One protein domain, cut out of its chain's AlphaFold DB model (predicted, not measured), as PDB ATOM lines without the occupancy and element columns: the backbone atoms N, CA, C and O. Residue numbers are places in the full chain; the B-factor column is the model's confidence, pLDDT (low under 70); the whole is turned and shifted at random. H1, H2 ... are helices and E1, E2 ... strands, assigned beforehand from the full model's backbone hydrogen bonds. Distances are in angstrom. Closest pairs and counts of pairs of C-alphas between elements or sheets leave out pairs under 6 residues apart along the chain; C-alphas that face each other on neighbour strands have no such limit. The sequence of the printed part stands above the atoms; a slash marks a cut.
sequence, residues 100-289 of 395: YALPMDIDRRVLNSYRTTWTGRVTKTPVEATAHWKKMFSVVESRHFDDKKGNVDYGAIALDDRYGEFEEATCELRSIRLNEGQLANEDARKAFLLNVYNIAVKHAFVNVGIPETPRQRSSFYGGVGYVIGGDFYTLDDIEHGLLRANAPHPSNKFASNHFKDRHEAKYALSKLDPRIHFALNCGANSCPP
ATOM      1  N   TYR A 100      23.703 -16.594 -48.261       46.34
ATOM      2  CA  TYR A 100      23.951 -15.195 -48.621       46.34
ATOM      3  C   TYR A 100      23.366 -14.253 -47.562       46.34
ATOM      4  O   TYR A 100      22.297 -14.528 -47.016       46.34
ATOM      5  N   ALA A 101      24.036 -13.127 -47.308       49.97
ATOM      6  CA  ALA A 101      23.501 -12.053 -46.472       49.97
ATOM      7  C   ALA A 101      22.632 -11.091 -47.304       49.97
ATOM      8  O   ALA A 101      22.989 -10.741 -48.432       49.97
ATOM      9  N   LEU A 102      21.505 -10.622 -46.756       44.59
ATOM     10  CA  LEU A 102      20.730  -9.561 -47.404       44.59
ATOM     11  C   LEU A 102      21.506  -8.239 -47.334       44.59
ATOM     12  O   LEU A 102      22.183  -7.993 -46.335       44.59
ATOM     13  N   PRO A 103      21.363  -7.325 -48.315       48.41
ATOM     14  CA  PRO A 103      22.059  -6.039 -48.306       48.41
ATOM     15  C   PRO A 103      21.881  -5.215 -47.024       48.41
ATOM     16  O   PRO A 103      22.765  -4.427 -46.701       48.41
ATOM     17  N   MET A 104      20.766  -5.401 -46.302       41.81
ATOM     18  CA  MET A 104      20.510  -4.718 -45.029       41.81
ATOM     19  C   MET A 104      21.243  -5.318 -43.825       41.81
ATOM     20  O   MET A 104      21.464  -4.627 -42.830       41.81
ATOM     21  N   ASP A 105      21.668  -6.572 -43.937       49.56
ATOM     22  CA  ASP A 105      22.359  -7.302 -42.878       49.56
ATOM     23  C   ASP A 105      23.886  -7.187 -42.998       49.56
ATOM     24  O   ASP A 105      24.592  -7.382 -42.002       49.56
ATOM     25  N   ILE A 106      24.384  -6.802 -44.185       61.75
ATOM     26  CA  ILE A 106      25.805  -6.598 -44.495       61.75
ATOM     27  C   ILE A 106      26.377  -5.493 -43.600       61.75
ATOM     28  O   ILE A 106      26.131  -4.299 -43.783       61.75
ATOM     29  N   ASP A 107      27.184  -5.897 -42.623       72.88
ATOM     30  CA  ASP A 107      28.031  -4.976 -41.880       72.88
ATOM     31  C   ASP A 107      29.233  -4.598 -42.751       72.88
ATOM     32  O   ASP A 107      30.119  -5.416 -42.989       72.88
ATOM     33  N   ARG A 108      29.280  -3.344 -43.213       74.88
ATOM     34  CA  ARG A 108      30.362  -2.825 -44.072       74.88
ATOM     35  C   ARG A 108      31.741  -2.850 -43.415       74.88
ATOM     36  O   ARG A 108      32.748  -2.743 -44.109       74.88
ATOM     37  N   ARG A 109      31.791  -3.006 -42.091       84.62
ATOM     38  CA  ARG A 109      33.029  -3.225 -41.334       84.62
ATOM     39  C   ARG A 109      33.613  -4.612 -41.562       84.62
ATOM     40  O   ARG A 109      34.819  -4.795 -41.428       84.62
ATOM     41  N   VAL A 110      32.759  -5.578 -41.892       88.75
ATOM     42  CA  VAL A 110      33.134  -6.956 -42.192       88.75
ATOM     43  C   VAL A 110      33.232  -7.101 -43.702       88.75
ATOM     44  O   VAL A 110      32.243  -7.343 -44.394       88.75
ATOM     45  N   LEU A 111      34.451  -6.965 -44.211       90.19
ATOM     46  CA  LEU A 111      34.728  -6.840 -45.639       90.19
ATOM     47  C   LEU A 111      34.336  -8.086 -46.450       90.19
ATOM     48  O   LEU A 111      34.003  -7.979 -47.617       90.19
ATOM     49  N   ASN A 112      34.312  -9.270 -45.841       89.62
ATOM     50  CA  ASN A 112      33.939 -10.515 -46.519       89.62
ATOM     51  C   ASN A 112      32.560 -11.051 -46.103       89.62
ATOM     52  O   ASN A 112      32.357 -12.262 -46.082       89.62
ATOM     53  N   SER A 113      31.623 -10.180 -45.713       79.56
ATOM     54  CA  SER A 113      30.288 -10.554 -45.199       79.56
ATOM     55  C   SER A 113      29.267 -10.982 -46.261       79.56
ATOM     56  O   SER A 113      28.152 -11.355 -45.903       79.56
ATOM     57  N   TYR A 114      29.638 -10.975 -47.546       70.12
ATOM     58  CA  TYR A 114      28.733 -11.295 -48.653       70.12
ATOM     59  C   TYR A 114      28.183 -12.732 -48.593       70.12
ATOM     60  O   TYR A 114      26.987 -12.958 -48.801       70.12
ATOM     61  N   ARG A 115      29.037 -13.701 -48.237       67.44
ATOM     62  CA  ARG A 115      28.645 -15.089 -47.959       67.44
ATOM     63  C   ARG A 115      28.915 -15.444 -46.502       67.44
ATOM     64  O   ARG A 115      30.005 -15.220 -45.976       67.44
ATOM     65  N   THR A 116      27.917 -16.044 -45.863       61.84
ATOM     66  CA  THR A 116      27.992 -16.552 -44.485       61.84
ATOM     67  C   THR A 116      28.730 -17.891 -44.422       61.84
ATOM     68  O   THR A 116      29.459 -18.141 -43.464       61.84
ATOM     69  N   THR A 117      28.622 -18.696 -45.483       58.38
ATOM     70  CA  THR A 117      29.311 -19.982 -45.667       58.38
ATOM     71  C   THR A 117      30.009 -20.039 -47.025       58.38
ATOM     72  O   THR A 117      29.397 -19.741 -48.055       58.38
ATOM     73  N   TRP A 118      31.276 -20.460 -47.049       64.19
ATOM     74  CA  TRP A 118      32.017 -20.680 -48.292       64.19
ATOM     75  C   TRP A 118      32.002 -22.161 -48.673       64.19
ATOM     76  O   TRP A 118      32.555 -22.991 -47.959       64.19
ATOM     77  N   THR A 119      31.375 -22.483 -49.803       57.53
ATOM     78  CA  THR A 119      31.318 -23.839 -50.385       57.53
ATOM     79  C   THR A 119      31.942 -23.900 -51.785       57.53
ATOM     80  O   THR A 119      31.854 -24.916 -52.469       57.53
ATOM     81  N   GLY A 120      32.550 -22.794 -52.231       56.75
ATOM     82  CA  GLY A 120      33.197 -22.662 -53.535       56.75
ATOM     83  C   GLY A 120      34.611 -23.243 -53.569       56.75
ATOM     84  O   GLY A 120      35.151 -23.687 -52.555       56.75
ATOM     85  N   ARG A 121      35.234 -23.221 -54.754       52.03
ATOM     86  CA  ARG A 121      36.609 -23.701 -54.950       52.03
ATOM     87  C   ARG A 121      37.560 -22.942 -54.018       52.03
ATOM     88  O   ARG A 121      37.632 -21.721 -54.076       52.03
ATOM     89  N   VAL A 122      38.293 -23.685 -53.198       55.84
ATOM     90  CA  VAL A 122      39.401 -23.177 -52.387       55.84
ATOM     91  C   VAL A 122      40.624 -23.111 -53.300       55.84
ATOM     92  O   VAL A 122      40.952 -24.081 -53.994       55.84
ATOM     93  N   THR A 123      41.262 -21.950 -53.376       64.44
ATOM     94  CA  THR A 123      42.558 -21.810 -54.048       64.44
ATOM     95  C   THR A 123      43.534 -22.806 -53.415       64.44
ATOM     96  O   THR A 123      43.465 -23.050 -52.216       64.44
ATOM     97  N   LYS A 124      44.448 -23.415 -54.187       71.06
ATOM     98  CA  LYS A 124      45.265 -24.552 -53.701       71.06
ATOM     99  C   LYS A 124      45.956 -24.287 -52.361       71.06
ATOM    100  O   LYS A 124      46.113 -25.211 -51.567       71.06
ATOM    101  N   THR A 125      46.377 -23.046 -52.123       85.62
ATOM    102  CA  THR A 125      46.973 -22.633 -50.857       85.62
ATOM    103  C   THR A 125      46.488 -21.241 -50.420       85.62
ATOM    104  O   THR A 125      46.253 -20.383 -51.278       85.62
ATOM    105  N   PRO A 126      46.393 -20.959 -49.102       89.25
ATOM    106  CA  PRO A 126      46.011 -19.640 -48.588       89.25
ATOM    107  C   PRO A 126      46.860 -18.481 -49.127       89.25
ATOM    108  O   PRO A 126      46.341 -17.407 -49.429       89.25
ATOM    109  N   VAL A 127      48.174 -18.678 -49.281       88.81
ATOM    110  CA  VAL A 127      49.069 -17.629 -49.802       88.81
ATOM    111  C   VAL A 127      48.771 -17.337 -51.277       88.81
ATOM    112  O   VAL A 127      48.715 -16.171 -51.672       88.81
ATOM    113  N   GLU A 128      48.500 -18.358 -52.091       86.62
ATOM    114  CA  GLU A 128      48.097 -18.171 -53.492       86.62
ATOM    115  C   GLU A 128      46.719 -17.514 -53.621       86.62
ATOM    116  O   GLU A 128      46.542 -16.681 -54.509       86.62
ATOM    117  N   ALA A 129      45.783 -17.815 -52.713       87.75
ATOM    118  CA  ALA A 129      44.478 -17.155 -52.649       87.75
ATOM    119  C   ALA A 129      44.642 -15.632 -52.542       87.75
ATOM    120  O   ALA A 129      44.115 -14.867 -53.350       87.75
ATOM    121  N   THR A 130      45.502 -15.181 -51.624       88.62
ATOM    122  CA  THR A 130      45.771 -13.746 -51.461       88.62
ATOM    123  C   THR A 130      46.441 -13.112 -52.683       88.62
ATOM    124  O   THR A 130      46.151 -11.963 -53.028       88.62
ATOM    125  N   ALA A 131      47.305 -13.851 -53.386       85.75
ATOM    126  CA  ALA A 131      47.899 -13.386 -54.635       85.75
ATOM    127  C   ALA A 131      46.852 -13.262 -55.754       85.75
ATOM    128  O   ALA A 131      46.899 -12.312 -56.541       85.75
ATOM    129  N   HIS A 132      45.893 -14.188 -55.798       85.75
ATOM    130  CA  HIS A 132      44.773 -14.152 -56.728       85.75
ATOM    131  C   HIS A 132      43.868 -12.942 -56.474       85.75
ATOM    132  O   HIS A 132      43.654 -12.155 -57.395       85.75
ATOM    133  N   TRP A 133      43.433 -12.710 -55.232       87.69
ATOM    134  CA  TRP A 133      42.595 -11.554 -54.890       87.69
ATOM    135  C   TRP A 133      43.292 -10.228 -55.183       87.69
ATOM    136  O   TRP A 133      42.673  -9.303 -55.700       87.69
ATOM    137  N   LYS A 134      44.606 -10.141 -54.932       85.56
ATOM    138  CA  LYS A 134      45.400  -8.970 -55.320       85.56
ATOM    139  C   LYS A 134      45.352  -8.732 -56.826       85.56
ATOM    140  O   LYS A 134      45.165  -7.598 -57.249       85.56
ATOM    141  N   LYS A 135      45.498  -9.789 -57.632       83.88
ATOM    142  CA  LYS A 135      45.394  -9.697 -59.094       83.88
ATOM    143  C   LYS A 135      43.995  -9.247 -59.522       83.88
ATOM    144  O   LYS A 135      43.904  -8.362 -60.367       83.88
ATOM    145  N   MET A 136      42.937  -9.812 -58.933       85.19
ATOM    146  CA  MET A 136      41.554  -9.394 -59.197       85.19
ATOM    147  C   MET A 136      41.368  -7.905 -58.896       85.19
ATOM    148  O   MET A 136      40.959  -7.152 -59.775       85.19
ATOM    149  N   PHE A 137      41.762  -7.462 -57.698       86.06
ATOM    150  CA  PHE A 137      41.630  -6.065 -57.298       86.06
ATOM    151  C   PHE A 137      42.449  -5.133 -58.195       86.06
ATOM    152  O   PHE A 137      41.932  -4.113 -58.629       86.06
ATOM    153  N   SER A 138      43.691  -5.488 -58.547       84.19
ATOM    154  CA  SER A 138      44.518  -4.682 -59.456       84.19
ATOM    155  C   SER A 138      43.908  -4.528 -60.851       84.19
ATOM    156  O   SER A 138      44.067  -3.476 -61.464       84.19
ATOM    157  N   VAL A 139      43.198  -5.541 -61.361       82.88
ATOM    158  CA  VAL A 139      42.471  -5.425 -62.636       82.88
ATOM    159  C   VAL A 139      41.356  -4.390 -62.523       82.88
ATOM    160  O   VAL A 139      41.228  -3.545 -63.408       82.88
ATOM    161  N   VAL A 140      40.578  -4.425 -61.440       83.50
ATOM    162  CA  VAL A 140      39.512  -3.440 -61.207       83.50
ATOM    163  C   VAL A 140      40.110  -2.045 -61.008       83.50
ATOM    164  O   VAL A 140      39.745  -1.115 -61.716       83.50
ATOM    165  N   GLU A 141      41.111  -1.919 -60.140       83.44
ATOM    166  CA  GLU A 141      41.826  -0.673 -59.852       83.44
ATOM    167  C   GLU A 141      42.375  -0.010 -61.122       83.44
ATOM    168  O   GLU A 141      42.178   1.183 -61.322       83.44
ATOM    169  N   SER A 142      42.988  -0.784 -62.024       82.88
ATOM    170  CA  SER A 142      43.566  -0.255 -63.268       82.88
ATOM    171  C   SER A 142      42.543   0.378 -64.219       82.88
ATOM    172  O   SER A 142      42.893   1.278 -64.976       82.88
ATOM    173  N   ARG A 143      41.277  -0.057 -64.177       82.25
ATOM    174  CA  ARG A 143      40.195   0.504 -65.004       82.25
ATOM    175  C   ARG A 143      39.632   1.807 -64.460       82.25
ATOM    176  O   ARG A 143      39.089   2.594 -65.228       82.25
ATOM    177  N   HIS A 144      39.773   2.016 -63.157       82.88
ATOM    178  CA  HIS A 144      39.283   3.191 -62.438       82.88
ATOM    179  C   HIS A 144      40.438   4.098 -61.992       82.88
ATOM    180  O   HIS A 144      40.277   4.937 -61.106       82.88
ATOM    181  N   PHE A 145      41.618   3.929 -62.597       79.56
ATOM    182  CA  PHE A 145      42.778   4.784 -62.383       79.56
ATOM    183  C   PHE A 145      42.729   5.989 -63.331       79.56
ATOM    184  O   PHE A 145      42.678   5.835 -64.552       79.56
ATOM    185  N   ASP A 146      42.756   7.200 -62.775       74.06
ATOM    186  CA  ASP A 146      42.814   8.436 -63.557       74.06
ATOM    187  C   ASP A 146      44.277   8.845 -63.785       74.06
ATOM    188  O   ASP A 146      44.899   9.484 -62.932       74.06
ATOM    189  N   ASP A 147      44.809   8.544 -64.974       65.19
ATOM    190  CA  ASP A 147      46.174   8.902 -65.398       65.19
ATOM    191  C   ASP A 147      46.491  10.407 -65.297       65.19
ATOM    192  O   ASP A 147      47.659  10.796 -65.208       65.19
ATOM    193  N   LYS A 148      45.480  11.286 -65.339       60.81
ATOM    194  CA  LYS A 148      45.681  12.744 -65.267       60.81
ATOM    195  C   LYS A 148      45.789  13.235 -63.830       60.81
ATOM    196  O   LYS A 148      46.509  14.206 -63.590       60.81
ATOM    197  N   LYS A 149      45.063  12.605 -62.902       61.22
ATOM    198  CA  LYS A 149      45.076  12.938 -61.467       61.22
ATOM    199  C   LYS A 149      46.072  12.085 -60.670       61.22
ATOM    200  O   LYS A 149      46.446  12.497 -59.579       61.22
ATOM    201  N   GLY A 150      46.521  10.954 -61.217       64.38
ATOM    202  CA  GLY A 150      47.410   9.999 -60.548       64.38
ATOM    203  C   GLY A 150      46.731   9.209 -59.428       64.38
ATOM    204  O   GLY A 150      47.423   8.662 -58.581       64.38
ATOM    205  N   ASN A 151      45.396   9.170 -59.411       72.25
ATOM    206  CA  ASN A 151      44.605   8.673 -58.290       72.25
ATOM    207  C   ASN A 151      43.568   7.635 -58.748       72.25
ATOM    208  O   ASN A 151      43.155   7.629 -59.909       72.25
ATOM    209  N   VAL A 152      43.118   6.794 -57.817       78.44
ATOM    210  CA  VAL A 152      42.092   5.764 -58.036       78.44
ATOM    211  C   VAL A 152      40.712   6.293 -57.640       78.44
ATOM    212  O   VAL A 152      40.552   6.886 -56.571       78.44
ATOM    213  N   ASP A 153      39.704   6.047 -58.476       80.75
ATOM    214  CA  ASP A 153      38.299   6.311 -58.160       80.75
ATOM    215  C   ASP A 153      37.660   5.098 -57.462       80.75
ATOM    216  O   ASP A 153      37.095   4.193 -58.083       80.75
ATOM    217  N   TYR A 154      37.754   5.070 -56.132       80.31
ATOM    218  CA  TYR A 154      37.164   4.006 -55.312       80.31
ATOM    219  C   TYR A 154      35.625   3.993 -55.343       80.31
ATOM    220  O   TYR A 154      35.024   2.955 -55.063       80.31
ATOM    221  N   GLY A 155      34.979   5.114 -55.690       77.88
ATOM    222  CA  GLY A 155      33.528   5.182 -55.859       77.88
ATOM    223  C   GLY A 155      33.076   4.423 -57.103       77.88
ATOM    224  O   GLY A 155      32.143   3.622 -57.029       77.88
ATOM    225  N   ALA A 156      33.789   4.601 -58.216       77.38
ATOM    226  CA  ALA A 156      33.552   3.865 -59.454       77.38
ATOM    227  C   ALA A 156      33.867   2.364 -59.315       77.38
ATOM    228  O   ALA A 156      33.109   1.537 -59.827       77.38
ATOM    229  N   ILE A 157      34.906   1.996 -58.549       80.75
ATOM    230  CA  ILE A 157      35.213   0.588 -58.223       80.75
ATOM    231  C   ILE A 157      34.019  -0.106 -57.557       80.75
ATOM    232  O   ILE A 157      33.690  -1.229 -57.931       80.75
ATOM    233  N   ALA A 158      33.338   0.558 -56.615       77.44
ATOM    234  CA  ALA A 158      32.184  -0.011 -55.910       77.44
ATOM    235  C   ALA A 158      31.001  -0.365 -56.836       77.44
ATOM    236  O   ALA A 158      30.090  -1.085 -56.420       77.44
ATOM    237  N   LEU A 159      30.983   0.180 -58.057       75.50
ATOM    238  CA  LEU A 159      29.939  -0.016 -59.064       75.50
ATOM    239  C   LEU A 159      30.347  -1.013 -60.165       75.50
ATOM    240  O   LEU A 159      29.528  -1.313 -61.033       75.50
ATOM    241  N   ASP A 160      31.586  -1.513 -60.160       75.00
ATOM    242  CA  ASP A 160      32.079  -2.477 -61.149       75.00
ATOM    243  C   ASP A 160      31.636  -3.903 -60.783       75.00
ATOM    244  O   ASP A 160      31.901  -4.380 -59.681       75.00
ATOM    245  N   ASP A 161      31.013  -4.627 -61.718       76.69
ATOM    246  CA  ASP A 161      30.580  -6.020 -61.507       76.69
ATOM    247  C   ASP A 161      31.733  -6.927 -61.022       76.69
ATOM    248  O   ASP A 161      31.533  -7.818 -60.196       76.69
ATOM    249  N   ARG A 162      32.968  -6.668 -61.476       80.25
ATOM    250  CA  ARG A 162      34.164  -7.451 -61.107       80.25
ATOM    251  C   ARG A 162      34.610  -7.219 -59.671       80.25
ATOM    252  O   ARG A 162      35.310  -8.054 -59.100       80.25
ATOM    253  N   TYR A 163      34.231  -6.086 -59.086       82.50
ATOM    254  CA  TYR A 163      34.441  -5.854 -57.665       82.50
ATOM    255  C   TYR A 163      33.595  -6.826 -56.834       82.50
ATOM    256  O   TYR A 163      34.106  -7.393 -55.873       82.50
ATOM    257  N   GLY A 164      32.364  -7.125 -57.267       79.69
ATOM    258  CA  GLY A 164      31.517  -8.137 -56.633       79.69
ATOM    259  C   GLY A 164      32.130  -9.543 -56.664       79.69
ATOM    260  O   GLY A 164      32.096 -10.246 -55.657       79.69
ATOM    261  N   GLU A 165      32.762  -9.932 -57.779       82.00
ATOM    262  CA  GLU A 165      33.508 -11.201 -57.878       82.00
ATOM    263  C   GLU A 165      34.681 -11.250 -56.885       82.00
ATOM    264  O   GLU A 165      34.947 -12.281 -56.265       82.00
ATOM    265  N   PHE A 166      35.384 -10.127 -56.705       87.25
ATOM    266  CA  PHE A 166      36.448 -10.002 -55.711       87.25
ATOM    267  C   PHE A 166      35.905 -10.096 -54.275       87.25
ATOM    268  O   PHE A 166      36.445 -10.872 -53.486       87.25
ATOM    269  N   GLU A 167      34.838  -9.364 -53.933       84.88
ATOM    270  CA  GLU A 167      34.212  -9.423 -52.601       84.88
ATOM    271  C   GLU A 167      33.787 -10.856 -52.264       84.88
ATOM    272  O   GLU A 167      34.079 -11.368 -51.178       84.88
ATOM    273  N   GLU A 168      33.167 -11.537 -53.227       82.81
ATOM    274  CA  GLU A 168      32.795 -12.937 -53.102       82.81
ATOM    275  C   GLU A 168      34.019 -13.830 -52.867       82.81
ATOM    276  O   GLU A 168      34.020 -14.598 -51.906       82.81
ATOM    277  N   ALA A 169      35.085 -13.695 -53.660       85.94
ATOM    278  CA  ALA A 169      36.298 -14.499 -53.504       85.94
ATOM    279  C   ALA A 169      36.951 -14.342 -52.116       85.94
ATOM    280  O   ALA A 169      37.450 -15.316 -51.553       85.94
ATOM    281  N   THR A 170      36.896 -13.150 -51.503       90.50
ATOM    282  CA  THR A 170      37.430 -12.944 -50.140       90.50
ATOM    283  C   THR A 170      36.659 -13.699 -49.047       90.50
ATOM    284  O   THR A 170      37.163 -13.861 -47.931       90.50
ATOM    285  N   CYS A 171      35.456 -14.210 -49.335       87.38
ATOM    286  CA  CYS A 171      34.689 -15.030 -48.392       87.38
ATOM    287  C   CYS A 171      35.369 -16.377 -48.090       87.38
ATOM    288  O   CYS A 171      35.116 -16.955 -47.031       87.38
ATOM    289  N   GLU A 172      36.294 -16.836 -48.942       87.00
ATOM    290  CA  GLU A 172      37.141 -18.010 -48.692       87.00
ATOM    291  C   GLU A 172      37.940 -17.888 -47.380       87.00
ATOM    292  O   GLU A 172      38.128 -18.891 -46.687       87.00
ATOM    293  N   LEU A 173      38.314 -16.666 -46.960       90.06
ATOM    294  CA  LEU A 173      39.000 -16.397 -45.683       90.06
ATOM    295  C   LEU A 173      38.285 -17.011 -44.471       90.06
ATOM    296  O   LEU A 173      38.942 -17.438 -43.522       90.06
ATOM    297  N   ARG A 174      36.950 -17.116 -44.509       88.38
ATOM    298  CA  ARG A 174      36.146 -17.691 -43.416       88.38
ATOM    299  C   ARG A 174      36.479 -19.170 -43.169       88.38
ATOM    300  O   ARG A 174      36.323 -19.658 -42.052       88.38
ATOM    301  N   SER A 175      36.975 -19.873 -44.190       84.00
ATOM    302  CA  SER A 175      37.399 -21.277 -44.100       84.00
ATOM    303  C   SER A 175      38.864 -21.449 -43.671       84.00
ATOM    304  O   SER A 175      39.230 -22.497 -43.144       84.00
ATOM    305  N   ILE A 176      39.700 -20.416 -43.816       87.56
ATOM    306  CA  ILE A 176      41.149 -20.510 -43.598       87.56
ATOM    307  C   ILE A 176      41.482 -20.466 -42.103       87.56
ATOM    308  O   ILE A 176      41.116 -19.527 -41.402       87.56
ATOM    309  N   ARG A 177      42.220 -21.467 -41.613       88.44
ATOM    310  CA  ARG A 177      42.722 -21.534 -40.232       88.44
ATOM    311  C   ARG A 177      44.167 -21.044 -40.169       88.44
ATOM    312  O   ARG A 177      45.023 -21.521 -40.908       88.44
ATOM    313  N   LEU A 178      44.447 -20.088 -39.281       91.50
ATOM    314  CA  LEU A 178      45.736 -19.386 -39.237       91.50
ATOM    315  C   LEU A 178      46.914 -20.250 -38.762       91.50
ATOM    316  O   LEU A 178      48.053 -19.889 -39.034       91.50
ATOM    317  N   ASN A 179      46.682 -21.371 -38.080       88.00
ATOM    318  CA  ASN A 179      47.718 -22.250 -37.521       88.00
ATOM    319  C   ASN A 179      47.718 -23.677 -38.086       88.00
ATOM    320  O   ASN A 179      48.409 -24.534 -37.541       88.00
ATOM    321  N   GLU A 180      46.970 -23.939 -39.156       87.31
ATOM    322  CA  GLU A 180      46.849 -25.272 -39.752       87.31
ATOM    323  C   GLU A 180      47.328 -25.285 -41.207       87.31
ATOM    324  O   GLU A 180      47.502 -24.243 -41.849       87.31
ATOM    325  N   GLY A 181      47.564 -26.490 -41.734       88.75
ATOM    326  CA  GLY A 181      48.020 -26.692 -43.107       88.75
ATOM    327  C   GLY A 181      49.277 -25.878 -43.422       88.75
ATOM    328  O   GLY A 181      50.253 -25.895 -42.674       88.75
ATOM    329  N   GLN A 182      49.246 -25.124 -44.524       90.81
ATOM    330  CA  GLN A 182      50.366 -24.269 -44.934       90.81
ATOM    331  C   GLN A 182      50.683 -23.171 -43.903       90.81
ATOM    332  O   GLN A 182      51.848 -22.814 -43.741       90.81
ATOM    333  N   LEU A 183      49.676 -22.643 -43.196       93.19
ATOM    334  CA  LEU A 183      49.835 -21.518 -42.266       93.19
ATOM    335  C   LEU A 183      50.356 -21.944 -40.883       93.19
ATOM    336  O   LEU A 183      50.665 -21.095 -40.043       93.19
ATOM    337  N   ALA A 184      50.536 -23.249 -40.652       92.56
ATOM    338  CA  ALA A 184      51.348 -23.743 -39.543       92.56
ATOM    339  C   ALA A 184      52.805 -23.245 -39.649       92.56
ATOM    340  O   ALA A 184      53.436 -22.980 -38.629       92.56
ATOM    341  N   ASN A 185      53.312 -23.045 -40.873       95.31
ATOM    342  CA  ASN A 185      54.585 -22.375 -41.115       95.31
ATOM    343  C   ASN A 185      54.433 -20.854 -40.917       95.31
ATOM    344  O   ASN A 185      53.646 -20.200 -41.607       95.31
ATOM    345  N   GLU A 186      55.218 -20.281 -40.003       95.31
ATOM    346  CA  GLU A 186      55.165 -18.851 -39.680       95.31
ATOM    347  C   GLU A 186      55.502 -17.935 -40.860       95.31
ATOM    348  O   GLU A 186      54.909 -16.866 -40.977       95.31
ATOM    349  N   ASP A 187      56.393 -18.332 -41.769       96.00
ATOM    350  CA  ASP A 187      56.717 -17.532 -42.954       96.00
ATOM    351  C   ASP A 187      55.563 -17.507 -43.956       96.00
ATOM    352  O   ASP A 187      55.274 -16.464 -44.549       96.00
ATOM    353  N   ALA A 188      54.840 -18.623 -44.089       95.94
ATOM    354  CA  ALA A 188      53.617 -18.664 -44.882       95.94
ATOM    355  C   ALA A 188      52.529 -17.795 -44.245       95.94
ATOM    356  O   ALA A 188      51.882 -17.011 -44.938       95.94
ATOM    357  N   ARG A 189      52.372 -17.876 -42.917       96.31
ATOM    358  CA  ARG A 189      51.439 -17.036 -42.155       96.31
ATOM    359  C   ARG A 189      51.768 -15.554 -42.287       96.31
ATOM    360  O   ARG A 189      50.875 -14.761 -42.560       96.31
ATOM    361  N   LYS A 190      53.039 -15.175 -42.169       96.62
ATOM    362  CA  LYS A 190      53.528 -13.801 -42.347       96.62
ATOM    363  C   LYS A 190      53.221 -13.283 -43.753       96.62
ATOM    364  O   LYS A 190      52.631 -12.214 -43.886       96.62
ATOM    365  N   ALA A 191      53.551 -14.051 -44.797       95.19
ATOM    366  CA  ALA A 191      53.247 -13.687 -46.182       95.19
ATOM    367  C   ALA A 191      51.736 -13.531 -46.423       95.19
ATOM    368  O   ALA A 191      51.299 -12.534 -46.999       95.19
ATOM    369  N   PHE A 192      50.940 -14.481 -45.926       96.00
ATOM    370  CA  PHE A 192      49.482 -14.445 -45.988       96.00
ATOM    371  C   PHE A 192      48.919 -13.186 -45.318       96.00
ATOM    372  O   PHE A 192      48.215 -12.418 -45.966       96.00
ATOM    373  N   LEU A 193      49.274 -12.927 -44.057       96.44
ATOM    374  CA  LEU A 193      48.763 -11.789 -43.287       96.44
ATOM    375  C   LEU A 193      49.157 -10.439 -43.902       96.44
ATOM    376  O   LEU A 193      48.322  -9.540 -43.970       96.44
ATOM    377  N   LEU A 194      50.385 -10.301 -44.418       94.88
ATOM    378  CA  LEU A 194      50.815  -9.097 -45.140       94.88
ATOM    379  C   LEU A 194      49.988  -8.861 -46.407       94.88
ATOM    380  O   LEU A 194      49.633  -7.722 -46.715       94.88
ATOM    381  N   ASN A 195      49.684  -9.918 -47.164       93.31
ATOM    382  CA  ASN A 195      48.834  -9.789 -48.343       93.31
ATOM    383  C   ASN A 195      47.392  -9.445 -47.953       93.31
ATOM    384  O   ASN A 195      46.824  -8.522 -48.536       93.31
ATOM    385  N   VAL A 196      46.827 -10.137 -46.957       94.75
ATOM    386  CA  VAL A 196      45.469  -9.887 -46.453       94.75
ATOM    387  C   VAL A 196      45.329  -8.448 -45.979       94.75
ATOM    388  O   VAL A 196      44.411  -7.775 -46.433       94.75
ATOM    389  N   TYR A 197      46.246  -7.944 -45.146       94.81
ATOM    390  CA  TYR A 197      46.205  -6.562 -44.664       94.81
ATOM    391  C   TYR A 197      46.224  -5.560 -45.824       94.81
ATOM    392  O   TYR A 197      45.361  -4.691 -45.919       94.81
ATOM    393  N   ASN A 198      47.176  -5.704 -46.751       90.38
ATOM    394  CA  ASN A 198      47.336  -4.762 -47.861       90.38
ATOM    395  C   ASN A 198      46.102  -4.706 -48.775       90.38
ATOM    396  O   ASN A 198      45.767  -3.648 -49.305       90.38
ATOM    397  N   ILE A 199      45.425  -5.839 -48.962       90.31
ATOM    398  CA  ILE A 199      44.180  -5.917 -49.731       90.31
ATOM    399  C   ILE A 199      43.004  -5.386 -48.902       90.31
ATOM    400  O   ILE A 199      42.163  -4.671 -49.439       90.31
ATOM    401  N   ALA A 200      42.956  -5.689 -47.601       92.94
ATOM    402  CA  ALA A 200      41.923  -5.225 -46.678       92.94
ATOM    403  C   ALA A 200      41.833  -3.697 -46.637       92.94
ATOM    404  O   ALA A 200      40.730  -3.166 -46.673       92.94
ATOM    405  N   VAL A 201      42.969  -2.988 -46.622       90.81
ATOM    406  CA  VAL A 201      42.993  -1.515 -46.640       90.81
ATOM    407  C   VAL A 201      42.295  -0.968 -47.889       90.81
ATOM    408  O   VAL A 201      41.403  -0.130 -47.778       90.81
ATOM    409  N   LYS A 202      42.644  -1.478 -49.078       88.06
ATOM    410  CA  LYS A 202      42.031  -1.025 -50.339       88.06
ATOM    411  C   LYS A 202      40.554  -1.400 -50.436       88.06
ATOM    412  O   LYS A 202      39.742  -0.582 -50.851       88.06
ATOM    413  N   HIS A 203      40.200  -2.611 -50.016       90.56
ATOM    414  CA  HIS A 203      38.811  -3.058 -49.939       90.56
ATOM    415  C   HIS A 203      38.003  -2.146 -48.996       90.56
ATOM    416  O   HIS A 203      36.939  -1.642 -49.351       90.56
ATOM    417  N   ALA A 204      38.544  -1.826 -47.822       90.56
ATOM    418  CA  ALA A 204      37.907  -0.917 -46.879       90.56
ATOM    419  C   ALA A 204      37.705   0.496 -47.453       90.56
ATOM    420  O   ALA A 204      36.652   1.084 -47.213       90.56
ATOM    421  N   PHE A 205      38.630   1.024 -48.262       87.69
ATOM    422  CA  PHE A 205      38.427   2.314 -48.938       87.69
ATOM    423  C   PHE A 205      37.190   2.325 -49.843       87.69
ATOM    424  O   PHE A 205      36.455   3.312 -49.848       87.69
ATOM    425  N   VAL A 206      36.909   1.222 -50.541       85.38
ATOM    426  CA  VAL A 206      35.694   1.075 -51.360       85.38
ATOM    427  C   VAL A 206      34.440   0.993 -50.470       85.38
ATOM    428  O   VAL A 206      33.443   1.688 -50.699       85.38
ATOM    429  N   ASN A 207      34.494   0.186 -49.404       85.12
ATOM    430  CA  ASN A 207      33.309  -0.147 -48.606       85.12
ATOM    431  C   ASN A 207      32.902   0.928 -47.592       85.12
ATOM    432  O   ASN A 207      31.716   1.264 -47.502       85.12
ATOM    433  N   VAL A 208      33.859   1.473 -46.842       85.38
ATOM    434  CA  VAL A 208      33.601   2.436 -45.759       85.38
ATOM    435  C   VAL A 208      34.132   3.835 -46.047       85.38
ATOM    436  O   VAL A 208      33.878   4.727 -45.247       85.38
ATOM    437  N   GLY A 209      34.824   4.051 -47.168       84.81
ATOM    438  CA  GLY A 209      35.435   5.335 -47.516       84.81
ATOM    439  C   GLY A 209      36.811   5.550 -46.882       84.81
ATOM    440  O   GLY A 209      37.314   4.717 -46.121       84.81
ATOM    441  N   ILE A 210      37.436   6.681 -47.207       85.75
ATOM    442  CA  ILE A 210      38.822   6.977 -46.819       85.75
ATOM    443  C   ILE A 210      38.843   7.887 -45.580       85.75
ATOM    444  O   ILE A 210      38.220   8.949 -45.590       85.75
ATOM    445  N   PRO A 211      39.542   7.506 -44.495       85.56
ATOM    446  CA  PRO A 211      39.602   8.318 -43.285       85.56
ATOM    447  C   PRO A 211      40.554   9.515 -43.442       85.56
ATOM    448  O   PRO A 211      41.762   9.358 -43.626       85.56
ATOM    449  N   GLU A 212      40.037  10.730 -43.269       82.31
ATOM    450  CA  GLU A 212      40.815  11.966 -43.433       82.31
ATOM    451  C   GLU A 212      41.431  12.439 -42.110       82.31
ATOM    452  O   GLU A 212      42.573  12.896 -42.065       82.31
ATOM    453  N   THR A 213      40.709  12.269 -41.000       81.69
ATOM    454  CA  THR A 213      41.133  12.756 -39.678       81.69
ATOM    455  C   THR A 213      41.774  11.658 -38.816       81.69
ATOM    456  O   THR A 213      41.439  10.479 -38.962       81.69
ATOM    457  N   PRO A 214      42.629  12.004 -37.831       80.44
ATOM    458  CA  PRO A 214      43.218  11.020 -36.916       80.44
ATOM    459  C   PRO A 214      42.182  10.149 -36.186       80.44
ATOM    460  O   PRO A 214      42.384   8.949 -36.010       80.44
ATOM    461  N   ARG A 215      41.040  10.734 -35.800       84.69
ATOM    462  CA  ARG A 215      39.948  10.008 -35.134       84.69
ATOM    463  C   ARG A 215      39.269   9.008 -36.071       84.69
ATOM    464  O   ARG A 215      38.993   7.881 -35.662       84.69
ATOM    465  N   GLN A 216      39.020   9.408 -37.319       87.56
ATOM    466  CA  GLN A 216      38.479   8.509 -38.342       87.56
ATOM    467  C   GLN A 216      39.455   7.373 -38.636       87.56
ATOM    468  O   GLN A 216      39.025   6.231 -38.703       87.56
ATOM    469  N   ARG A 217      40.764   7.649 -38.709       86.31
ATOM    470  CA  ARG A 217      41.791   6.613 -38.902       86.31
ATOM    471  C   ARG A 217      41.779   5.594 -37.773       86.31
ATOM    472  O   ARG A 217      41.692   4.406 -38.045       86.31
ATOM    473  N   SER A 218      41.765   6.044 -36.519       86.12
ATOM    474  CA  SER A 218      41.656   5.129 -35.376       86.12
ATOM    475  C   SER A 218      40.388   4.268 -35.438       86.12
ATOM    476  O   SER A 218      40.436   3.092 -35.099       86.12
ATOM    477  N   SER A 219      39.268   4.829 -35.905       88.75
ATOM    478  CA  SER A 219      38.013   4.080 -36.066       88.75
ATOM    479  C   SER A 219      38.047   3.120 -37.263       88.75
ATOM    480  O   SER A 219      37.424   2.068 -37.221       88.75
ATOM    481  N   PHE A 220      38.758   3.483 -38.330       91.25
ATOM    482  CA  PHE A 220      38.945   2.669 -39.527       91.25
ATOM    483  C   PHE A 220      39.805   1.441 -39.217       91.25
ATOM    484  O   PHE A 220      39.343   0.316 -39.386       91.25
ATOM    485  N   TYR A 221      41.020   1.643 -38.696       91.19
ATOM    486  CA  TYR A 221      41.963   0.547 -38.455       91.19
ATOM    487  C   TYR A 221      41.518  -0.377 -37.308       91.19
ATOM    488  O   TYR A 221      41.629  -1.596 -37.424       91.19
ATOM    489  N   GLY A 222      40.904   0.181 -36.260       91.75
ATOM    490  CA  GLY A 222      40.379  -0.592 -35.131       91.75
ATOM    491  C   GLY A 222      38.950  -1.114 -35.310       91.75
ATOM    492  O   GLY A 222      38.417  -1.738 -34.396       91.75
ATOM    493  N   GLY A 223      38.289  -0.826 -36.437       89.94
ATOM    494  CA  GLY A 223      36.859  -1.105 -36.618       89.94
ATOM    495  C   GLY A 223      36.486  -1.842 -37.898       89.94
ATOM    496  O   GLY A 223      35.335  -2.249 -38.014       89.94
ATOM    497  N   VAL A 224      37.415  -2.017 -38.839       93.19
ATOM    498  CA  VAL A 224      37.177  -2.649 -40.146       93.19
ATOM    499  C   VAL A 224      38.142  -3.812 -40.337       93.19
ATOM    500  O   VAL A 224      39.302  -3.727 -39.934       93.19
ATOM    501  N   GLY A 225      37.682  -4.900 -40.957       94.88
ATOM    502  CA  GLY A 225      38.528  -6.056 -41.223       94.88
ATOM    503  C   GLY A 225      37.801  -7.262 -41.810       94.88
ATOM    504  O   GLY A 225      36.745  -7.137 -42.432       94.88
ATOM    505  N   TYR A 226      38.383  -8.444 -41.623       95.44
ATOM    506  CA  TYR A 226      37.909  -9.696 -42.211       95.44
ATOM    507  C   TYR A 226      37.546 -10.726 -41.148       95.44
ATOM    508  O   TYR A 226      38.170 -10.797 -40.092       95.44
ATOM    509  N   VAL A 227      36.584 -11.590 -41.471       91.94
ATOM    510  CA  VAL A 227      36.407 -12.853 -40.749       91.94
ATOM    511  C   VAL A 227      37.373 -13.885 -41.324       91.94
ATOM    512  O   VAL A 227      37.266 -14.229 -42.503       91.94
ATOM    513  N   ILE A 228      38.296 -14.376 -40.497       92.12
ATOM    514  CA  ILE A 228      39.299 -15.383 -40.863       92.12
ATOM    515  C   ILE A 228      39.121 -16.584 -39.940       92.12
ATOM    516  O   ILE A 228      39.237 -16.467 -38.724       92.12
ATOM    517  N   GLY A 229      38.798 -17.743 -40.507       85.62
ATOM    518  CA  GLY A 229      38.617 -18.966 -39.724       85.62
ATOM    519  C   GLY A 229      37.468 -18.934 -38.705       85.62
ATOM    520  O   GLY A 229      37.470 -19.749 -37.789       85.62
ATOM    521  N   GLY A 230      36.512 -18.012 -38.859       84.06
ATOM    522  CA  GLY A 230      35.362 -17.824 -37.964       84.06
ATOM    523  C   GLY A 230      35.480 -16.620 -37.023       84.06
ATOM    524  O   GLY A 230      34.454 -16.071 -36.633       84.06
ATOM    525  N   ASP A 231      36.696 -16.143 -36.750       89.44
ATOM    526  CA  ASP A 231      36.939 -14.986 -35.883       89.44
ATOM    527  C   ASP A 231      37.058 -13.693 -36.706       89.44
ATOM    528  O   ASP A 231      37.594 -13.694 -37.818       89.44
ATOM    529  N   PHE A 232      36.574 -12.573 -36.166       92.56
ATOM    530  CA  PHE A 232      36.724 -11.255 -36.790       92.56
ATOM    531  C   PHE A 232      38.046 -10.601 -36.372       92.56
ATOM    532  O   PHE A 232      38.294 -10.390 -35.184       92.56
ATOM    533  N   TYR A 233      38.859 -10.239 -37.364       96.12
ATOM    534  CA  TYR A 233      40.128  -9.542 -37.189       96.12
ATOM    535  C   TYR A 233      40.059  -8.171 -37.848       96.12
ATOM    536  O   TYR A 233      39.890  -8.072 -39.067       96.12
ATOM    537  N   THR A 234      40.228  -7.123 -37.047       96.44
ATOM    538  CA  THR A 234      40.422  -5.753 -37.543       96.44
ATOM    539  C   THR A 234      41.789  -5.588 -38.216       96.44
ATOM    540  O   THR A 234      42.671  -6.445 -38.092       96.44
ATOM    541  N   LEU A 235      42.004  -4.479 -38.928       95.88
ATOM    542  CA  LEU A 235      43.332  -4.141 -39.449       95.88
ATOM    543  C   LEU A 235      44.365  -4.032 -38.312       95.88
ATOM    544  O   LEU A 235      45.462  -4.577 -38.445       95.88
ATOM    545  N   ASP A 236      43.993  -3.426 -37.179       95.00
ATOM    546  CA  ASP A 236      44.838  -3.361 -35.977       95.00
ATOM    547  C   ASP A 236      45.139  -4.755 -35.406       95.00
ATOM    548  O   ASP A 236      46.271  -5.038 -35.016       95.00
ATOM    549  N   ASP A 237      44.153  -5.656 -35.384       97.00
ATOM    550  CA  ASP A 237      44.338  -7.038 -34.932       97.00
ATOM    551  C   ASP A 237      45.349  -7.788 -35.814       97.00
ATOM    552  O   ASP A 237      46.213  -8.503 -35.301       97.00
ATOM    553  N   ILE A 238      45.288  -7.599 -37.136       97.19
ATOM    554  CA  ILE A 238      46.234  -8.213 -38.075       97.19
ATOM    555  C   ILE A 238      47.634  -7.610 -37.913       97.19
ATOM    556  O   ILE A 238      48.618  -8.351 -37.849       97.19
ATOM    557  N   GLU A 239      47.751  -6.285 -37.837       95.81
ATOM    558  CA  GLU A 239      49.045  -5.612 -37.740       95.81
ATOM    559  C   GLU A 239      49.693  -5.801 -36.368       95.81
ATOM    560  O   GLU A 239      50.821  -6.274 -36.268       95.81
ATOM    561  N   HIS A 240      49.010  -5.409 -35.299       95.50
ATOM    562  CA  HIS A 240      49.582  -5.353 -33.957       95.50
ATOM    563  C   HIS A 240      49.474  -6.678 -33.219       95.50
ATOM    564  O   HIS A 240      50.434  -7.132 -32.596       95.50
ATOM    565  N   GLY A 241      48.318  -7.323 -33.336       96.00
ATOM    566  CA  GLY A 241      48.065  -8.613 -32.722       96.00
ATOM    567  C   GLY A 241      48.861  -9.736 -33.382       96.00
ATOM    568  O   GLY A 241      49.626 -10.429 -32.713       96.00
ATOM    569  N   LEU A 242      48.714  -9.910 -34.697       97.12
ATOM    570  CA  LEU A 242      49.289 -11.058 -35.399       97.12
ATOM    571  C   LEU A 242      50.715 -10.803 -35.913       97.12
ATOM    572  O   LEU A 242      51.639 -11.527 -35.541       97.12
ATOM    573  N   LEU A 243      50.915  -9.778 -36.751       97.25
ATOM    574  CA  LEU A 243      52.195  -9.516 -37.425       97.25
ATOM    575  C   LEU A 243      53.270  -8.936 -36.495       97.25
ATOM    576  O   LEU A 243      54.441  -9.299 -36.615       97.25
ATOM    577  N   ARG A 244      52.899  -8.069 -35.546       96.44
ATOM    578  CA  ARG A 244      53.835  -7.490 -34.567       96.44
ATOM    579  C   ARG A 244      54.015  -8.345 -33.311       96.44
ATOM    580  O   ARG A 244      54.403  -7.816 -32.274       96.44
ATOM    581  N   ALA A 245      53.758  -9.651 -33.394       96.19
ATOM    582  CA  ALA A 245      53.934 -10.589 -32.282       96.19
ATOM    583  C   ALA A 245      53.208 -10.134 -30.997       96.19
ATOM    584  O   ALA A 245      53.787 -10.099 -29.912       96.19
ATOM    585  N   ASN A 246      51.936  -9.751 -31.136       95.62
ATOM    586  CA  ASN A 246      51.065  -9.275 -30.061       95.62
ATOM    587  C   ASN A 246      51.523  -7.979 -29.356       95.62
ATOM    588  O   ASN A 246      51.115  -7.704 -28.223       95.62
ATOM    589  N   ALA A 247      52.354  -7.162 -30.009       94.00
ATOM    590  CA  ALA A 247      52.796  -5.879 -29.471       94.00
ATOM    591  C   ALA A 247      51.626  -4.887 -29.328       94.00
ATOM    592  O   ALA A 247      50.738  -4.845 -30.179       94.00
ATOM    593  N   PRO A 248      51.629  -4.020 -28.301       92.38
ATOM    594  CA  PRO A 248      50.559  -3.054 -28.093       92.38
ATOM    595  C   PRO A 248      50.491  -2.029 -29.235       92.38
ATOM    596  O   PRO A 248      51.506  -1.673 -29.855       92.38
ATOM    597  N   HIS A 249      49.288  -1.507 -29.484       90.50
ATOM    598  CA  HIS A 249      49.081  -0.395 -30.409       90.50
ATOM    599  C   HIS A 249      49.923   0.827 -29.963       90.50
ATOM    600  O   HIS A 249      49.917   1.170 -28.777       90.50
ATOM    601  N   PRO A 250      50.633   1.534 -30.869       86.00
ATOM    602  CA  PRO A 250      51.561   2.618 -30.512       86.00
ATOM    603  C   PRO A 250      50.900   3.808 -29.792       86.00
ATOM    604  O   PRO A 250      51.553   4.514 -29.020       86.00
ATOM    605  N   SER A 251      49.601   4.031 -30.006       83.38
ATOM    606  CA  SER A 251      48.823   5.031 -29.254       83.38
ATOM    607  C   SER A 251      48.549   4.626 -27.798       83.38
ATOM    608  O   SER A 251      48.362   5.502 -26.953       83.38
ATOM    609  N   ASN A 252      48.564   3.328 -27.478       83.56
ATOM    610  CA  ASN A 252      48.279   2.813 -26.146       83.56
ATOM    611  C   ASN A 252      49.571   2.417 -25.422       83.56
ATOM    612  O   ASN A 252      49.954   1.251 -25.349       83.56
ATOM    613  N   LYS A 253      50.238   3.414 -24.840       75.44
ATOM    614  CA  LYS A 253      51.533   3.236 -24.162       75.44
ATOM    615  C   LYS A 253      51.468   2.417 -22.867       75.44
ATOM    616  O   LYS A 253      52.522   2.036 -22.364       75.44
ATOM    617  N   PHE A 254      50.271   2.188 -22.323       81.88
ATOM    618  CA  PHE A 254      50.062   1.473 -21.060       81.88
ATOM    619  C   PHE A 254      49.717  -0.007 -21.258       81.88
ATOM    620  O   PHE A 254      49.788  -0.778 -20.304       81.88
ATOM    621  N   ALA A 255      49.348  -0.413 -22.475       85.12
ATOM    622  CA  ALA A 255      49.103  -1.812 -22.784       85.12
ATOM    623  C   ALA A 255      50.423  -2.583 -22.891       85.12
ATOM    624  O   ALA A 255      51.388  -2.105 -23.487       85.12
ATOM    625  N   SER A 256      50.451  -3.792 -22.331       83.19
ATOM    626  CA  SER A 256      51.565  -4.725 -22.507       83.19
ATOM    627  C   SER A 256      51.441  -5.523 -23.803       83.19
ATOM    628  O   SER A 256      52.452  -5.740 -24.456       83.19
ATOM    629  N   ASN A 257      50.213  -5.908 -24.174       90.19
ATOM    630  CA  ASN A 257      49.880  -6.729 -25.339       90.19
ATOM    631  C   ASN A 257      48.610  -6.202 -26.026       90.19
ATOM    632  O   ASN A 257      47.786  -5.559 -25.370       90.19
ATOM    633  N   HIS A 258      48.429  -6.515 -27.313       92.56
ATOM    634  CA  HIS A 258      47.222  -6.163 -28.079       92.56
ATOM    635  C   HIS A 258      46.035  -7.087 -27.758       92.56
ATOM    636  O   HIS A 258      44.994  -6.642 -27.280       92.56
ATOM    637  N   PHE A 259      46.219  -8.396 -27.921       92.31
ATOM    638  CA  PHE A 259      45.285  -9.461 -27.556       92.31
ATOM    639  C   PHE A 259      45.455  -9.865 -26.091       92.31
ATOM    640  O   PHE A 259      45.913 -10.967 -25.775       92.31
ATOM    641  N   LYS A 260      45.126  -8.963 -25.168       87.31
ATOM    642  CA  LYS A 260      45.095  -9.314 -23.746       87.31
ATOM    643  C   LYS A 260      43.919 -10.264 -23.477       87.31
ATOM    644  O   LYS A 260      42.785  -9.916 -23.782       87.31
ATOM    645  N   ASP A 261      44.209 -11.448 -22.932       86.94
ATOM    646  CA  ASP A 261      43.231 -12.490 -22.558       86.94
ATOM    647  C   ASP A 261      42.353 -13.008 -23.722       86.94
ATOM    648  O   ASP A 261      41.328 -13.653 -23.514       86.94
ATOM    649  N   ARG A 262      42.779 -12.746 -24.963       91.44
ATOM    650  CA  ARG A 262      42.103 -13.119 -26.212       91.44
ATOM    651  C   ARG A 262      42.720 -14.393 -26.798       91.44
ATOM    652  O   ARG A 262      43.947 -14.517 -26.846       91.44
ATOM    653  N   HIS A 263      41.899 -15.354 -27.241       90.44
ATOM    654  CA  HIS A 263      42.383 -16.663 -27.719       90.44
ATOM    655  C   HIS A 263      43.201 -16.555 -29.008       90.44
ATOM    656  O   HIS A 263      44.022 -17.428 -29.289       90.44
ATOM    657  N   GLU A 264      43.008 -15.480 -29.768       91.94
ATOM    658  CA  GLU A 264      43.694 -15.187 -31.024       91.94
ATOM    659  C   GLU A 264      45.196 -14.947 -30.841       91.94
ATOM    660  O   GLU A 264      45.967 -15.115 -31.788       91.94
ATOM    661  N   ALA A 265      45.643 -14.634 -29.618       92.31
ATOM    662  CA  ALA A 265      47.056 -14.451 -29.293       92.31
ATOM    663  C   ALA A 265      47.925 -15.661 -29.683       92.31
ATOM    664  O   ALA A 265      49.095 -15.491 -30.017       92.31
ATOM    665  N   LYS A 266      47.356 -16.877 -29.714       93.25
ATOM    666  CA  LYS A 266      48.062 -18.102 -30.138       93.25
ATOM    667  C   LYS A 266      48.441 -18.120 -31.626       93.25
ATOM    668  O   LYS A 266      49.272 -18.925 -32.035       93.25
ATOM    669  N   TYR A 267      47.807 -17.277 -32.445       94.62
ATOM    670  CA  TYR A 267      48.080 -17.174 -33.880       94.62
ATOM    671  C   TYR A 267      49.143 -16.127 -34.212       94.62
ATOM    672  O   TYR A 267      49.618 -16.100 -35.353       94.62
ATOM    673  N   ALA A 268      49.522 -15.290 -33.241       96.00
ATOM    674  CA  ALA A 268      50.559 -14.287 -33.408       96.00
ATOM    675  C   ALA A 268      51.899 -14.921 -33.797       96.00
ATOM    676  O   ALA A 268      52.191 -16.063 -33.441       96.00
ATOM    677  N   LEU A 269      52.707 -14.167 -34.543       96.12
ATOM    678  CA  LEU A 269      54.070 -14.585 -34.848       96.12
ATOM    679  C   LEU A 269      54.891 -14.691 -33.559       96.12
ATOM    680  O   LEU A 269      54.749 -13.876 -32.648       96.12
ATOM    681  N   SER A 270      55.798 -15.659 -33.517       95.38
ATOM    682  CA  SER A 270      56.708 -15.900 -32.397       95.38
ATOM    683  C   SER A 270      57.680 -14.743 -32.164       95.38
ATOM    684  O   SER A 270      58.102 -14.485 -31.034       95.38
ATOM    685  N   LYS A 271      58.043 -14.028 -33.236       94.50
ATOM    686  CA  LYS A 271      58.981 -12.910 -33.210       94.50
ATOM    687  C   LYS A 271      58.549 -11.801 -34.160       94.50
ATOM    688  O   LYS A 271      58.258 -12.040 -35.331       94.50
ATOM    689  N   LEU A 272      58.607 -10.572 -33.659       94.94
ATOM    690  CA  LEU A 272      58.439  -9.363 -34.454       94.94
ATOM    691  C   LEU A 272      59.573  -9.221 -35.482       94.94
ATOM    692  O   LEU A 272      60.757  -9.229 -35.135       94.94
ATOM    693  N   ASP A 273      59.189  -9.018 -36.739       95.94
ATOM    694  CA  ASP A 273      60.083  -8.592 -37.810       95.94
ATOM    695  C   ASP A 273      59.866  -7.096 -38.094       95.94
ATOM    696  O   ASP A 273      58.824  -6.734 -38.639       95.94
ATOM    697  N   PRO A 274      60.825  -6.203 -37.792       94.75
ATOM    698  CA  PRO A 274      60.630  -4.760 -37.954       94.75
ATOM    699  C   PRO A 274      60.426  -4.337 -39.415       94.75
ATOM    700  O   PRO A 274      59.946  -3.236 -39.684       94.75
ATOM    701  N   ARG A 275      60.795  -5.191 -40.382       94.62
ATOM    702  CA  ARG A 275      60.666  -4.895 -41.815       94.62
ATOM    703  C   ARG A 275      59.209  -4.825 -42.275       94.62
ATOM    704  O   ARG A 275      58.949  -4.217 -43.311       94.62
ATOM    705  N   ILE A 276      58.266  -5.393 -41.515       93.94
ATOM    706  CA  ILE A 276      56.836  -5.358 -41.859       93.94
ATOM    707  C   ILE A 276      56.300  -3.925 -41.970       93.94
ATOM    708  O   ILE A 276      55.463  -3.662 -42.824       93.94
ATOM    709  N   HIS A 277      56.847  -2.973 -41.204       91.44
ATOM    710  CA  HIS A 277      56.452  -1.555 -41.243       91.44
ATOM    711  C   HIS A 277      56.680  -0.882 -42.596       91.44
ATOM    712  O   HIS A 277      56.071   0.138 -42.891       91.44
ATOM    713  N   PHE A 278      57.565  -1.442 -43.422       87.38
ATOM    714  CA  PHE A 278      57.834  -0.963 -44.782       87.38
ATOM    715  C   PHE A 278      57.115  -1.795 -45.852       87.38
ATOM    716  O   PHE A 278      57.153  -1.459 -47.033       87.38
ATOM    717  N   ALA A 279      56.516  -2.910 -45.438       86.94
ATOM    718  CA  ALA A 279      55.842  -3.887 -46.281       86.94
ATOM    719  C   ALA A 279      54.314  -3.734 -46.258       86.94
ATOM    720  O   ALA A 279      53.635  -4.145 -47.207       86.94
ATOM    721  N   LEU A 280      53.792  -3.167 -45.170       85.88
ATOM    722  CA  LEU A 280      52.411  -2.747 -45.014       85.88
ATOM    723  C   LEU A 280      52.231  -1.400 -45.716       85.88
ATOM    724  O   LEU A 280      52.838  -0.395 -45.356       85.88
ATOM    725  N   ASN A 281      51.423  -1.398 -46.769       65.50
ATOM    726  CA  ASN A 281      51.053  -0.200 -47.494       65.50
ATOM    727  C   ASN A 281      49.926   0.497 -46.724       65.50
ATOM    728  O   ASN A 281      48.821  -0.028 -46.614       65.50
ATOM    729  N   CYS A 282      50.203   1.700 -46.227       53.81
ATOM    730  CA  CYS A 282      49.226   2.538 -45.534       53.81
ATOM    731  C   CYS A 282      48.204   3.215 -46.479       53.81
ATOM    732  O   CYS A 282      47.444   4.071 -46.030       53.81
ATOM    733  N   GLY A 283      48.210   2.889 -47.779       45.56
ATOM    734  CA  GLY A 283      47.341   3.478 -48.802       45.56
ATOM    735  C   GLY A 283      47.851   4.794 -49.411       45.56
ATOM    736  O   GLY A 283      47.026   5.611 -49.815       45.56
ATOM    737  N   ALA A 284      49.173   5.022 -49.446       35.38
ATOM    738  CA  ALA A 284      49.787   6.286 -49.889       35.38
ATOM    739  C   ALA A 284      50.671   6.158 -51.155       35.38
ATOM    740  O   ALA A 284      51.385   5.162 -51.322       35.38
ATOM    741  N   ASN A 285      50.716   7.248 -51.936       36.16
ATOM    742  CA  ASN A 285      51.269   7.486 -53.292       36.16
ATOM    743  C   ASN A 285      52.715   7.040 -53.549       36.16
ATOM    744  O   ASN A 285      53.209   7.082 -54.673       36.16
ATOM    745  N   SER A 286      53.439   6.657 -52.503       35.72
ATOM    746  CA  SER A 286      54.884   6.420 -52.537       35.72
ATOM    747  C   SER A 286      55.284   4.956 -52.348       35.72
ATOM    748  O   SER A 286      56.479   4.649 -52.339       35.72
ATOM    749  N   CYS A 287      54.325   4.030 -52.232       44.91
ATOM    750  CA  CYS A 287      54.647   2.616 -52.054       44.91
ATOM    751  C   CYS A 287      54.960   1.943 -53.405       44.91
ATOM    752  O   CYS A 287      54.112   1.948 -54.299       44.91
ATOM    753  N   PRO A 288      56.145   1.322 -53.588       39.31
ATOM    754  CA  PRO A 288      56.421   0.549 -54.794       39.31
ATOM    755  C   PRO A 288      55.391  -0.585 -54.938       39.31
ATOM    756  O   PRO A 288      54.937  -1.118 -53.921       39.31
ATOM    757  N   PRO A 289      55.026  -0.998 -56.168       48.12
ATOM    758  CA  PRO A 289      54.128  -2.125 -56.389       48.12
ATOM    759  C   PRO A 289      54.843  -3.410 -55.971       48.12
ATOM    760  O   PRO A 289      55.452  -4.113 -56.777       48.12
TER     761      PRO A 289
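This is residues 100 to 289 of the 395 residues of the protein "DUF547 domain-containing protein" of Ostreococcus tauri (UniProt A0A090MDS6). Find the long helix H5 running through the middle, with H1 beside it on one side and H7 on the other, three helices side by side in a row. H3 and the small hairpin E1 E2 cover one face of this row, the short H9 lies over the opposite face by H5 and H7, and the short H2, H4, H6 and H8 sit round the rim. The printed part has 190 residues with nine named helices and two named strands, in the order H1 H2 H3 H4 H5 H6 E1 E2 H7 H8 H9; the sheet E1 - E2 is antiparallel and the class is mostly helix. It is compact, with a radius of gyration of the C-alphas of 16.2 A and spans of 44 by 39 by 33 A.

Start at the hairpin of E1, residues 225 to 228, and E2, residues 231 to 234, antiparallel at 155 degrees; N 226 and O 233 are 3.0 A apart, N 233 and O 226 2.9 A, both within hydrogen-bond range. The closest C-alphas of E1 and H3, residues 161 to 175, are Ile 228 and Arg 174, 4.7 A apart. Those of E1 and H5, residues 186 to 208, are Gly 225 and Ala 200, 6.5 A apart. H5 is the hub, with a kink of 30 degrees near residue 202. It touches H7, residues 235 to 243, at a shallow tilt of 6 degrees, opposite ways, closest at C-alphas Tyr 197 and Leu 235, 6.4 A. It touches H1, residues 126 to 143, at a shallow tilt of 32 degrees, the same way, closest at C-alphas Phe 192 and Val 127, 5.0 A. With residues 133 to 140 alone, H1 touches H3, opposite ways at a shallow tilt of 16 degrees; C-alphas Met 136 and Phe 166 are closest, 6.2 A. H2, residues 154 to 157, touches residues 205 to 206 of H5, closest at C-alphas Tyr 154 and Val 206, 5.1 A. H4, residues 181 to 184, touches H5 only at the corner, and only just, with 3 pairs of C-alphas within 8 A; the closest are Leu 183 and Arg 189, 4.8 A. H8, residues 263 to 267, only just touches H7, with 3 such pairs, closest at C-alphas Tyr 267 and Leu 242, 6.4 A. H6, residues 214 to 221, and H9, residues 274 to 278, are close to H7 but not clearly touching, at 5.0 A and 7.6 A between closest C-alphas. Every O i to N i+4 pair is within hydrogen-bond range in H6; H1 has 13 of 14, H3 6 of 11, H5 18 of 19, H7 3 of 5, H8 and H9 0 of 1 each but 2 of 2 O i to N i+3 pairs each, and H2 and H4 are too short for an i+4 pair.

Find C-alpha 126 at (46.011, -19.640, -48.588), where H1 begins its 26.6 A. H3 measures 24.1 A, and H5 runs 30.9 A from C-alpha 186 at (55.165, -18.851, -39.680). H9 ends at C-alpha 278, (57.834, -0.963, -44.782).

The farthest C-alphas, Lys 148 and Asp 261, are 49.7 A apart. The printed part has no cut; the link from H7 to H8 is long, 19 residues, and residues 212 to 217, of which 214 to 217 belong to H6, stand free. Mean pLDDT of the printed part is 82.8, with residues 100 to 106, 115 to 123, 147 to 150 and 281 to 289 under 70.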